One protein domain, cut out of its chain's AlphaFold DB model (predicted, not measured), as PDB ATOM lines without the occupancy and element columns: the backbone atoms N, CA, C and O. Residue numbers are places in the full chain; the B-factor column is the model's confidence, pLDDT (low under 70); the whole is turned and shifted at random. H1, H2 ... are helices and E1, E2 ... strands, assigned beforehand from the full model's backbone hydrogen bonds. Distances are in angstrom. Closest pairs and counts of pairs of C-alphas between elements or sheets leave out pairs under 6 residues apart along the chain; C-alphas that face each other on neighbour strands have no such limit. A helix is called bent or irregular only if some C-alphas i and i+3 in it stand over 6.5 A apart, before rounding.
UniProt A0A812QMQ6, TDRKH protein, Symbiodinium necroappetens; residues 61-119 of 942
ATOM      1  N   GLN A  61     -32.183  -2.618   5.590       71.44
ATOM      2  CA  GLN A  61     -31.405  -3.829   5.817       71.44
ATOM      3  C   GLN A  61     -31.270  -4.698   4.552       71.44
ATOM      4  O   GLN A  61     -30.155  -5.038   4.177       71.44
ATOM      5  N   ALA A  62     -32.352  -4.962   3.811       69.44
ATOM      6  CA  ALA A  62     -32.292  -5.736   2.564       69.44
ATOM      7  C   ALA A  62     -31.486  -5.017   1.457       69.44
ATOM      8  O   ALA A  62     -30.820  -5.652   0.639       69.44
ATOM      9  N   GLN A  63     -31.501  -3.676   1.437       70.75
ATOM     10  CA  GLN A  63     -30.637  -2.890   0.545       70.75
ATOM     11  C   GLN A  63     -29.157  -2.956   0.975       70.75
ATOM     12  O   GLN A  63     -28.276  -2.995   0.113       70.75
ATOM     13  N   GLN A  64     -28.878  -2.984   2.282       77.38
ATOM     14  CA  GLN A  64     -27.534  -3.142   2.845       77.38
ATOM     15  C   GLN A  64     -26.973  -4.548   2.579       77.38
ATOM     16  O   GLN A  64     -25.854  -4.659   2.082       77.38
ATOM     17  N   GLU A  65     -27.764  -5.599   2.802       78.00
ATOM     18  CA  GLU A  65     -27.431  -6.994   2.488       78.00
ATOM     19  C   GLU A  65     -27.096  -7.165   1.001       78.00
ATOM     20  O   GLU A  65     -26.045  -7.711   0.667       78.00
ATOM     21  N   LEU A  66     -27.913  -6.624   0.091       78.06
ATOM     22  CA  LEU A  66     -27.618  -6.655  -1.345       78.06
ATOM     23  C   LEU A  66     -26.344  -5.862  -1.701       78.06
ATOM     24  O   LEU A  66     -25.547  -6.305  -2.529       78.06
ATOM     25  N   ALA A  67     -26.112  -4.707  -1.066       76.44
ATOM     26  CA  ALA A  67     -24.890  -3.924  -1.261       76.44
ATOM     27  C   ALA A  67     -23.637  -4.668  -0.756       76.44
ATOM     28  O   ALA A  67     -22.582  -4.604  -1.397       76.44
ATOM     29  N   HIS A  68     -23.751  -5.403   0.355       82.88
ATOM     30  CA  HIS A  68     -22.720  -6.297   0.881       82.88
ATOM     31  C   HIS A  68     -22.481  -7.496  -0.047       82.88
ATOM     32  O   HIS A  68     -21.336  -7.724  -0.424       82.88
ATOM     33  N   GLN A  69     -23.525  -8.194  -0.507       79.75
ATOM     34  CA  GLN A  69     -23.413  -9.329  -1.438       79.75
ATOM     35  C   GLN A  69     -22.716  -8.941  -2.750       79.75
ATOM     36  O   GLN A  69     -21.767  -9.607  -3.167       79.75
ATOM     37  N   ILE A  70     -23.130  -7.829  -3.374       77.06
ATOM     38  CA  ILE A  70     -22.499  -7.298  -4.594       77.06
ATOM     39  C   ILE A  70     -21.025  -6.959  -4.337       77.06
ATOM     40  O   ILE A  70     -20.162  -7.285  -5.151       77.06
ATOM     41  N   SER A  71     -20.716  -6.336  -3.197       79.00
ATOM     42  CA  SER A  71     -19.343  -5.933  -2.871       79.00
ATOM     43  C   SER A  71     -18.444  -7.124  -2.534       79.00
ATOM     44  O   SER A  71     -17.291  -7.133  -2.948       79.00
ATOM     45  N   GLY A  72     -18.965  -8.154  -1.861       80.44
ATOM     46  CA  GLY A  72     -18.260  -9.410  -1.600       80.44
ATOM     47  C   GLY A  72     -18.045 -10.249  -2.864       80.44
ATOM     48  O   GLY A  72     -16.991 -10.858  -3.026       80.44
ATOM     49  N   ALA A  73     -18.990 -10.236  -3.810       77.81
ATOM     50  CA  ALA A  73     -18.785 -10.820  -5.135       77.81
ATOM     51  C   ALA A  73     -17.653 -10.102  -5.890       77.81
ATOM     52  O   ALA A  73     -16.690 -10.747  -6.295       77.81
ATOM     53  N   VAL A  74     -17.706  -8.767  -5.982       73.19
ATOM     54  CA  VAL A  74     -16.636  -7.949  -6.584       73.19
ATOM     55  C   VAL A  74     -15.288  -8.161  -5.883       73.19
ATOM     56  O   VAL A  74     -14.262  -8.221  -6.554       73.19
ATOM     57  N   ALA A  75     -15.269  -8.304  -4.556       77.31
ATOM     58  CA  ALA A  75     -14.043  -8.554  -3.806       77.31
ATOM     59  C   ALA A  75     -13.412  -9.908  -4.157       77.31
ATOM     60  O   ALA A  75     -12.216  -9.953  -4.433       77.31
ATOM     61  N   ARG A  76     -14.209 -10.986  -4.225       80.19
ATOM     62  CA  ARG A  76     -13.729 -12.324  -4.615       80.19
ATOM     63  C   ARG A  76     -13.173 -12.341  -6.041       80.19
ATOM     64  O   ARG A  76     -12.045 -12.785  -6.233       80.19
ATOM     65  N   GLU A  77     -13.892 -11.766  -7.007       73.94
ATOM     66  CA  GLU A  77     -13.427 -11.661  -8.404       73.94
ATOM     67  C   GLU A  77     -12.130 -10.841  -8.544       73.94
ATOM     68  O   GLU A  77     -11.286 -11.134  -9.390       73.94
ATOM     69  N   LEU A  78     -11.929  -9.828  -7.693       70.94
ATOM     70  CA  LEU A  78     -10.692  -9.040  -7.646       70.94
ATOM     71  C   LEU A  78      -9.597  -9.653  -6.754       70.94
ATOM     72  O   LEU A  78      -8.509  -9.084  -6.679       70.94
ATOM     73  N   SER A  79      -9.870 -10.768  -6.060       78.44
ATOM     74  CA  SER A  79      -9.036 -11.300  -4.967       78.44
ATOM     75  C   SER A  79      -8.641 -10.215  -3.944       78.44
ATOM     76  O   SER A  79      -7.497 -10.137  -3.499       78.44
ATOM     77  N   PHE A  80      -9.578  -9.317  -3.621       76.75
ATOM     78  CA  PHE A  80      -9.371  -8.183  -2.725       76.75
ATOM     79  C   PHE A  80      -9.663  -8.569  -1.271       76.75
ATOM     80  O   PHE A  80     -10.809  -8.828  -0.906       76.75
ATOM     81  N   GLN A  81      -8.626  -8.519  -0.438       80.00
ATOM     82  CA  GLN A  81      -8.725  -8.621   1.017       80.00
ATOM     83  C   GLN A  81      -8.757  -7.217   1.643       80.00
ATOM     84  O   GLN A  81      -7.996  -6.331   1.243       80.00
ATOM     85  N   GLY A  82      -9.602  -7.021   2.656       80.38
ATOM     86  CA  GLY A  82      -9.706  -5.786   3.432       80.38
ATOM     87  C   GLY A  82     -11.099  -5.152   3.427       80.38
ATOM     88  O   GLY A  82     -12.102  -5.761   3.059       80.38
ATOM     89  N   THR A  83     -11.167  -3.904   3.886       81.12
ATOM     90  CA  THR A  83     -12.430  -3.231   4.217       81.12
ATOM     91  C   THR A  83     -12.985  -2.391   3.061       81.12
ATOM     92  O   THR A  83     -12.295  -1.538   2.503       81.12
ATOM     93  N   ILE A  84     -14.261  -2.605   2.730       80.38
ATOM     94  CA  ILE A  84     -15.001  -1.979   1.630       80.38
ATOM     95  C   ILE A  84     -16.198  -1.207   2.197       80.38
ATOM     96  O   ILE A  84     -17.021  -1.764   2.915       80.38
ATOM     97  N   LEU A  85     -16.344   0.064   1.827       80.38
ATOM     98  CA  LEU A  85     -17.547   0.846   2.122       80.38
ATOM     99  C   LEU A  85     -18.552   0.719   0.969       80.38
ATOM    100  O   LEU A  85     -18.287   1.193  -0.138       80.38
ATOM    101  N   THR A  86     -19.701   0.084   1.219       76.19
ATOM    102  CA  THR A  86     -20.668  -0.260   0.169       76.19
ATOM    103  C   THR A  86     -21.761   0.804   0.009       76.19
ATOM    104  O   THR A  86     -22.344   1.310   0.970       76.19
ATOM    105  N   TYR A  87     -22.061   1.162  -1.240       74.56
ATOM    106  CA  TYR A  87     -23.144   2.086  -1.581       74.56
ATOM    107  C   TYR A  87     -23.883   1.600  -2.825       74.56
ATOM    108  O   TYR A  87     -23.349   1.651  -3.934       74.56
ATOM    109  N   LEU A  88     -25.133   1.177  -2.639       69.75
ATOM    110  CA  LEU A  88     -26.048   0.815  -3.719       69.75
ATOM    111  C   LEU A  88     -27.164   1.873  -3.823       69.75
ATOM    112  O   LEU A  88     -27.727   2.240  -2.786       69.75
ATOM    113  N   PRO A  89     -27.502   2.384  -5.024       66.94
ATOM    114  CA  PRO A  89     -28.655   3.263  -5.213       66.94
ATOM    115  C   PRO A  89     -29.958   2.618  -4.723       66.94
ATOM    116  O   PRO A  89     -30.149   1.416  -4.876       66.94
ATOM    117  N   TRP A  90     -30.866   3.426  -4.169       63.16
ATOM    118  CA  TRP A  90     -32.147   2.948  -3.625       63.16
ATOM    119  C   TRP A  90     -33.108   2.419  -4.703       63.16
ATOM    120  O   TRP A  90     -33.930   1.548  -4.426       63.16
ATOM    121  N   ASP A  91     -32.987   2.905  -5.942       66.00
ATOM    122  CA  ASP A  91     -33.744   2.400  -7.088       66.00
ATOM    123  C   ASP A  91     -32.902   1.439  -7.940       66.00
ATOM    124  O   ASP A  91     -32.285   1.799  -8.945       66.00
ATOM    125  N   ILE A  92     -32.895   0.179  -7.511       62.31
ATOM    126  CA  ILE A  92     -32.186  -0.921  -8.175       62.31
ATOM    127  C   ILE A  92     -32.846  -1.282  -9.524       62.31
ATOM    128  O   ILE A  92     -32.175  -1.777 -10.428       62.31
ATOM    129  N   ARG A  93     -34.143  -0.988  -9.714       55.97
ATOM    130  CA  ARG A  93     -34.892  -1.341 -10.941       55.97
ATOM    131  C   ARG A  93     -34.436  -0.554 -12.171       55.97
ATOM    132  O   ARG A  93     -34.627  -1.019 -13.292       55.97
ATOM    133  N   HIS A  94     -33.785   0.591 -11.970       55.31
ATOM    134  CA  HIS A  94     -33.210   1.416 -13.035       55.31
ATOM    135  C   HIS A  94     -31.668   1.443 -13.026       55.31
ATOM    136  O   HIS A  94     -31.058   2.306 -13.664       55.31
ATOM    137  N   LEU A  95     -31.022   0.491 -12.339       55.03
ATOM    138  CA  LEU A  95     -29.567   0.398 -12.179       55.03
ATOM    139  C   LEU A  95     -28.861  -0.004 -13.492       55.03
ATOM    140  O   LEU A  95     -28.557  -1.167 -13.736       55.03
ATOM    141  N   ARG A  96     -28.582   0.980 -14.357       48.69
ATOM    142  CA  ARG A  96     -27.916   0.764 -15.662       48.69
ATOM    143  C   ARG A  96     -26.411   0.487 -15.574       48.69
ATOM    144  O   ARG A  96     -25.829   0.052 -16.564       48.69
ATOM    145  N   SER A  97     -25.777   0.783 -14.443       48.00
ATOM    146  CA  SER A  97     -24.359   0.521 -14.194       48.00
ATOM    147  C   SER A  97     -24.045   0.550 -12.698       48.00
ATOM    148  O   SER A  97     -24.668   1.287 -11.932       48.00
ATOM    149  N   ILE A  98     -23.044  -0.233 -12.291       56.62
ATOM    150  CA  ILE A  98     -22.441  -0.192 -10.954       56.62
ATOM    151  C   ILE A  98     -21.051   0.429 -11.101       56.62
ATOM    152  O   ILE A  98     -20.257  -0.018 -11.926       56.62
ATOM    153  N   VAL A  99     -20.751   1.460 -10.308       49.47
ATOM    154  CA  VAL A  99     -19.441   2.129 -10.304       49.47
ATOM    155  C   VAL A  99     -18.702   1.770  -9.019       49.47
ATOM    156  O   VAL A  99     -18.899   2.394  -7.978       49.47
ATOM    157  N   VAL A 100     -17.834   0.762  -9.100       54.19
ATOM    158  CA  VAL A 100     -16.929   0.386  -8.006       54.19
ATOM    159  C   VAL A 100     -15.815   1.434  -7.902       54.19
ATOM    160  O   VAL A 100     -15.128   1.711  -8.885       54.19
ATOM    161  N   SER A 101     -15.634   2.030  -6.719       49.47
ATOM    162  CA  SER A 101     -14.648   3.091  -6.467       49.47
ATOM    163  C   SER A 101     -13.718   2.699  -5.319       49.47
ATOM    164  O   SER A 101     -14.025   2.923  -4.150       49.47
ATOM    165  N   ILE A 102     -12.570   2.108  -5.657       56.59
ATOM    166  CA  ILE A 102     -11.556   1.700  -4.676       56.59
ATOM    167  C   ILE A 102     -10.734   2.930  -4.266       56.59
ATOM    168  O   ILE A 102     -10.088   3.566  -5.100       56.59
ATOM    169  N   ARG A 103     -10.754   3.274  -2.973       63.25
ATOM    170  CA  ARG A 103      -9.908   4.311  -2.362       63.25
ATOM    171  C   ARG A 103      -9.594   3.970  -0.906       63.25
ATOM    172  O   ARG A 103     -10.346   3.236  -0.277       63.25
ATOM    173  N   ALA A 104      -8.549   4.579  -0.349       61.78
ATOM    174  CA  ALA A 104      -8.333   4.565   1.096       61.78
ATOM    175  C   ALA A 104      -9.511   5.243   1.825       61.78
ATOM    176  O   ALA A 104      -9.916   6.351   1.450       61.78
ATOM    177  N   MET A 105     -10.044   4.585   2.860       64.38
ATOM    178  CA  MET A 105     -11.147   5.120   3.661       64.38
ATOM    179  C   MET A 105     -10.707   6.297   4.533       64.38
ATOM    180  O   MET A 105      -9.636   6.302   5.144       64.38
ATOM    181  N   ARG A 106     -11.571   7.307   4.619       66.50
ATOM    182  CA  ARG A 106     -11.404   8.463   5.510       66.50
ATOM    183  C   ARG A 106     -11.734   8.079   6.959       66.50
ATOM    184  O   ARG A 106     -12.564   7.201   7.156       66.50
ATOM    185  N   PRO A 107     -11.226   8.792   7.982       73.62
ATOM    186  CA  PRO A 107     -11.491   8.463   9.391       73.62
ATOM    187  C   PRO A 107     -12.973   8.319   9.796       73.62
ATOM    188  O   PRO A 107     -13.272   7.576  10.717       73.62
ATOM    189  N   HIS A 108     -13.908   8.988   9.107       65.88
ATOM    190  CA  HIS A 108     -15.357   8.862   9.349       65.88
ATOM    191  C   HIS A 108     -16.053   7.775   8.510       65.88
ATOM    192  O   HIS A 108     -17.231   7.514   8.718       65.88
ATOM    193  N   GLU A 109     -15.363   7.177   7.538       76.81
ATOM    194  CA  GLU A 109     -15.900   6.116   6.673       76.81
ATOM    195  C   GLU A 109     -15.812   4.741   7.364       76.81
ATOM    196  O   GLU A 109     -16.679   3.904   7.143       76.81
ATOM    197  N   TRP A 110     -14.857   4.555   8.287       77.81
ATOM    198  CA  TRP A 110     -14.688   3.342   9.109       77.81
ATOM    199  C   TRP A 110     -15.867   3.026  10.044       77.81
ATOM    200  O   TRP A 110     -16.063   1.871  10.394       77.81
ATOM    201  N   ALA A 111     -16.648   4.033  10.445       76.88
ATOM    202  CA  ALA A 111     -17.781   3.892  11.368       76.88
ATOM    203  C   ALA A 111     -19.151   3.907  10.653       76.88
ATOM    204  O   ALA A 111     -20.173   4.237  11.255       76.88
ATOM    205  N   HIS A 112     -19.179   3.633   9.346       78.81
ATOM    206  CA  HIS A 112     -20.399   3.659   8.541       78.81
ATOM    207  C   HIS A 112     -21.052   2.260   8.495       78.81
ATOM    208  O   HIS A 112     -20.343   1.293   8.230       78.81
ATOM    209  N   PRO A 113     -22.383   2.111   8.670       72.81
ATOM    210  CA  PRO A 113     -23.030   0.792   8.787       72.81
ATOM    211  C   PRO A 113     -22.830  -0.107   7.555       72.81
ATOM    212  O   PRO A 113     -22.659  -1.312   7.682       72.81
ATOM    213  N   ASN A 114     -22.765   0.483   6.358       78.62
ATOM    214  CA  ASN A 114     -22.487  -0.244   5.115       78.62
ATOM    215  C   ASN A 114     -21.006  -0.647   4.921       78.62
ATOM    216  O   ASN A 114     -20.606  -0.979   3.804       78.62
ATOM    217  N   VAL A 115     -20.158  -0.578   5.945       81.88
ATOM    218  CA  VAL A 115     -18.823  -1.184   5.880       81.88
ATOM    219  C   VAL A 115     -18.960  -2.710   5.815       81.88
ATOM    220  O   VAL A 115     -19.790  -3.302   6.497       81.88
ATOM    221  N   LEU A 116     -18.164  -3.339   4.956       83.25
ATOM    222  CA  LEU A 116     -17.976  -4.781   4.841       83.25
ATOM    223  C   LEU A 116     -16.477  -5.057   4.914       83.25
ATOM    224  O   LEU A 116     -15.728  -4.528   4.094       83.25
ATOM    225  N   THR A 117     -16.026  -5.894   5.842       84.00
ATOM    226  CA  THR A 117     -14.642  -6.384   5.818       84.00
ATOM    227  C   THR A 117     -14.612  -7.740   5.133       84.00
ATOM    228  O   THR A 117     -15.303  -8.662   5.556       84.00
ATOM    229  N   VAL A 118     -13.839  -7.850   4.053       82.25
ATOM    230  CA  VAL A 118     -13.662  -9.096   3.307       82.25
ATOM    231  C   VAL A 118     -12.333  -9.720   3.711       82.25
ATOM    232  O   VAL A 118     -11.264  -9.183   3.422       82.25
ATOM    233  N   HIS A 119     -12.419 -10.865   4.374       78.94
ATOM    234  CA  HIS A 119     -11.308 -11.781   4.600       78.94
ATOM    235  C   HIS A 119     -11.568 -13.056   3.795       78.94
ATOM    236  O   HIS A 119     -12.728 -13.413   3.575       78.94
TER     237      HIS A 119
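AT A GLANCE: This is residues 61 to 119 of the 942 residues of the protein "TDRKH protein" of Symbiodinium necroappetens (UniProt A0A812QMQ6). One helix, H1, packs on a small hairpin of two short strands, E1 and E2, mostly on the side of E2, and a long loop with no named element, residues 86 to 114, swings out from E1 and folds back to reach E2. The loop runs out past the beginning of H1 to about Arg 93 and comes back through Ser 97 and Ala 104 to Pro 107 before it turns in to E2. The printed part has 59 residues, with one named helix and two named strands in the order H1, E1, E2; the sheet has the order E1 - E2 and is antiparallel. The class is mixed, helices and strands, though under half of the residues are in named elements. The whole is compact and rounded, with a radius of gyration of the C-alphas of 11.5 A and spans of 31 by 26 by 19 A.

HOW THE PARTS SIT: The sheet is the hairpin of E1, residues 82 to 85, and E2, residues 115 to 118. Their directions differ by 153 degrees, and they are antiparallel. The C-alphas of Thr 83 and Thr 117 face each other at 4.2 A. N 84 and O 116 are within hydrogen-bond range at 2.8 A, and so are N 118 and O 82 at 2.9 A. The one named helix is H1, residues 61 to 77, which has 5 pairs of C-alphas within 8 A with E2 and 1 pair with E1. Its closest C-alphas to E2 are those of His 68 and Leu 116, 6.4 A apart, and the centres of H1 and E2 are 9.3 A apart. Toward E1 the closest C-alphas are those of Ser 71 and Ile 84, at 7.4 A, and the centres are 11.0 A apart. In H1 every O i to N i+4 pair is within hydrogen-bond range.

IN THESE COORDINATES: E1 begins at C-alpha 82, (-9.706, -5.786, 3.432), and is 10.4 A long from first to last C-alpha. E2 is 9.8 A long and ends at C-alpha 118, (-13.662, -9.096, 3.307). H1 begins at C-alpha 61, (-31.405, -3.829, 5.817), is 24.2 A long, and is not bent.

THE WHOLE: The two C-alphas farthest apart are those of Arg 93 and Pro 107, at 32.5 A. The printed part has no cut from residue 61 to residue 119. The link from H1 to E1 is tight, with 4 residues; the link from E1 to E2 is long, with 29 residues. The mean pLDDT of the printed part is 71.3. The model's confidence is under 70 at 21 residues: residue 62, residues 88 to 106 and residue 108.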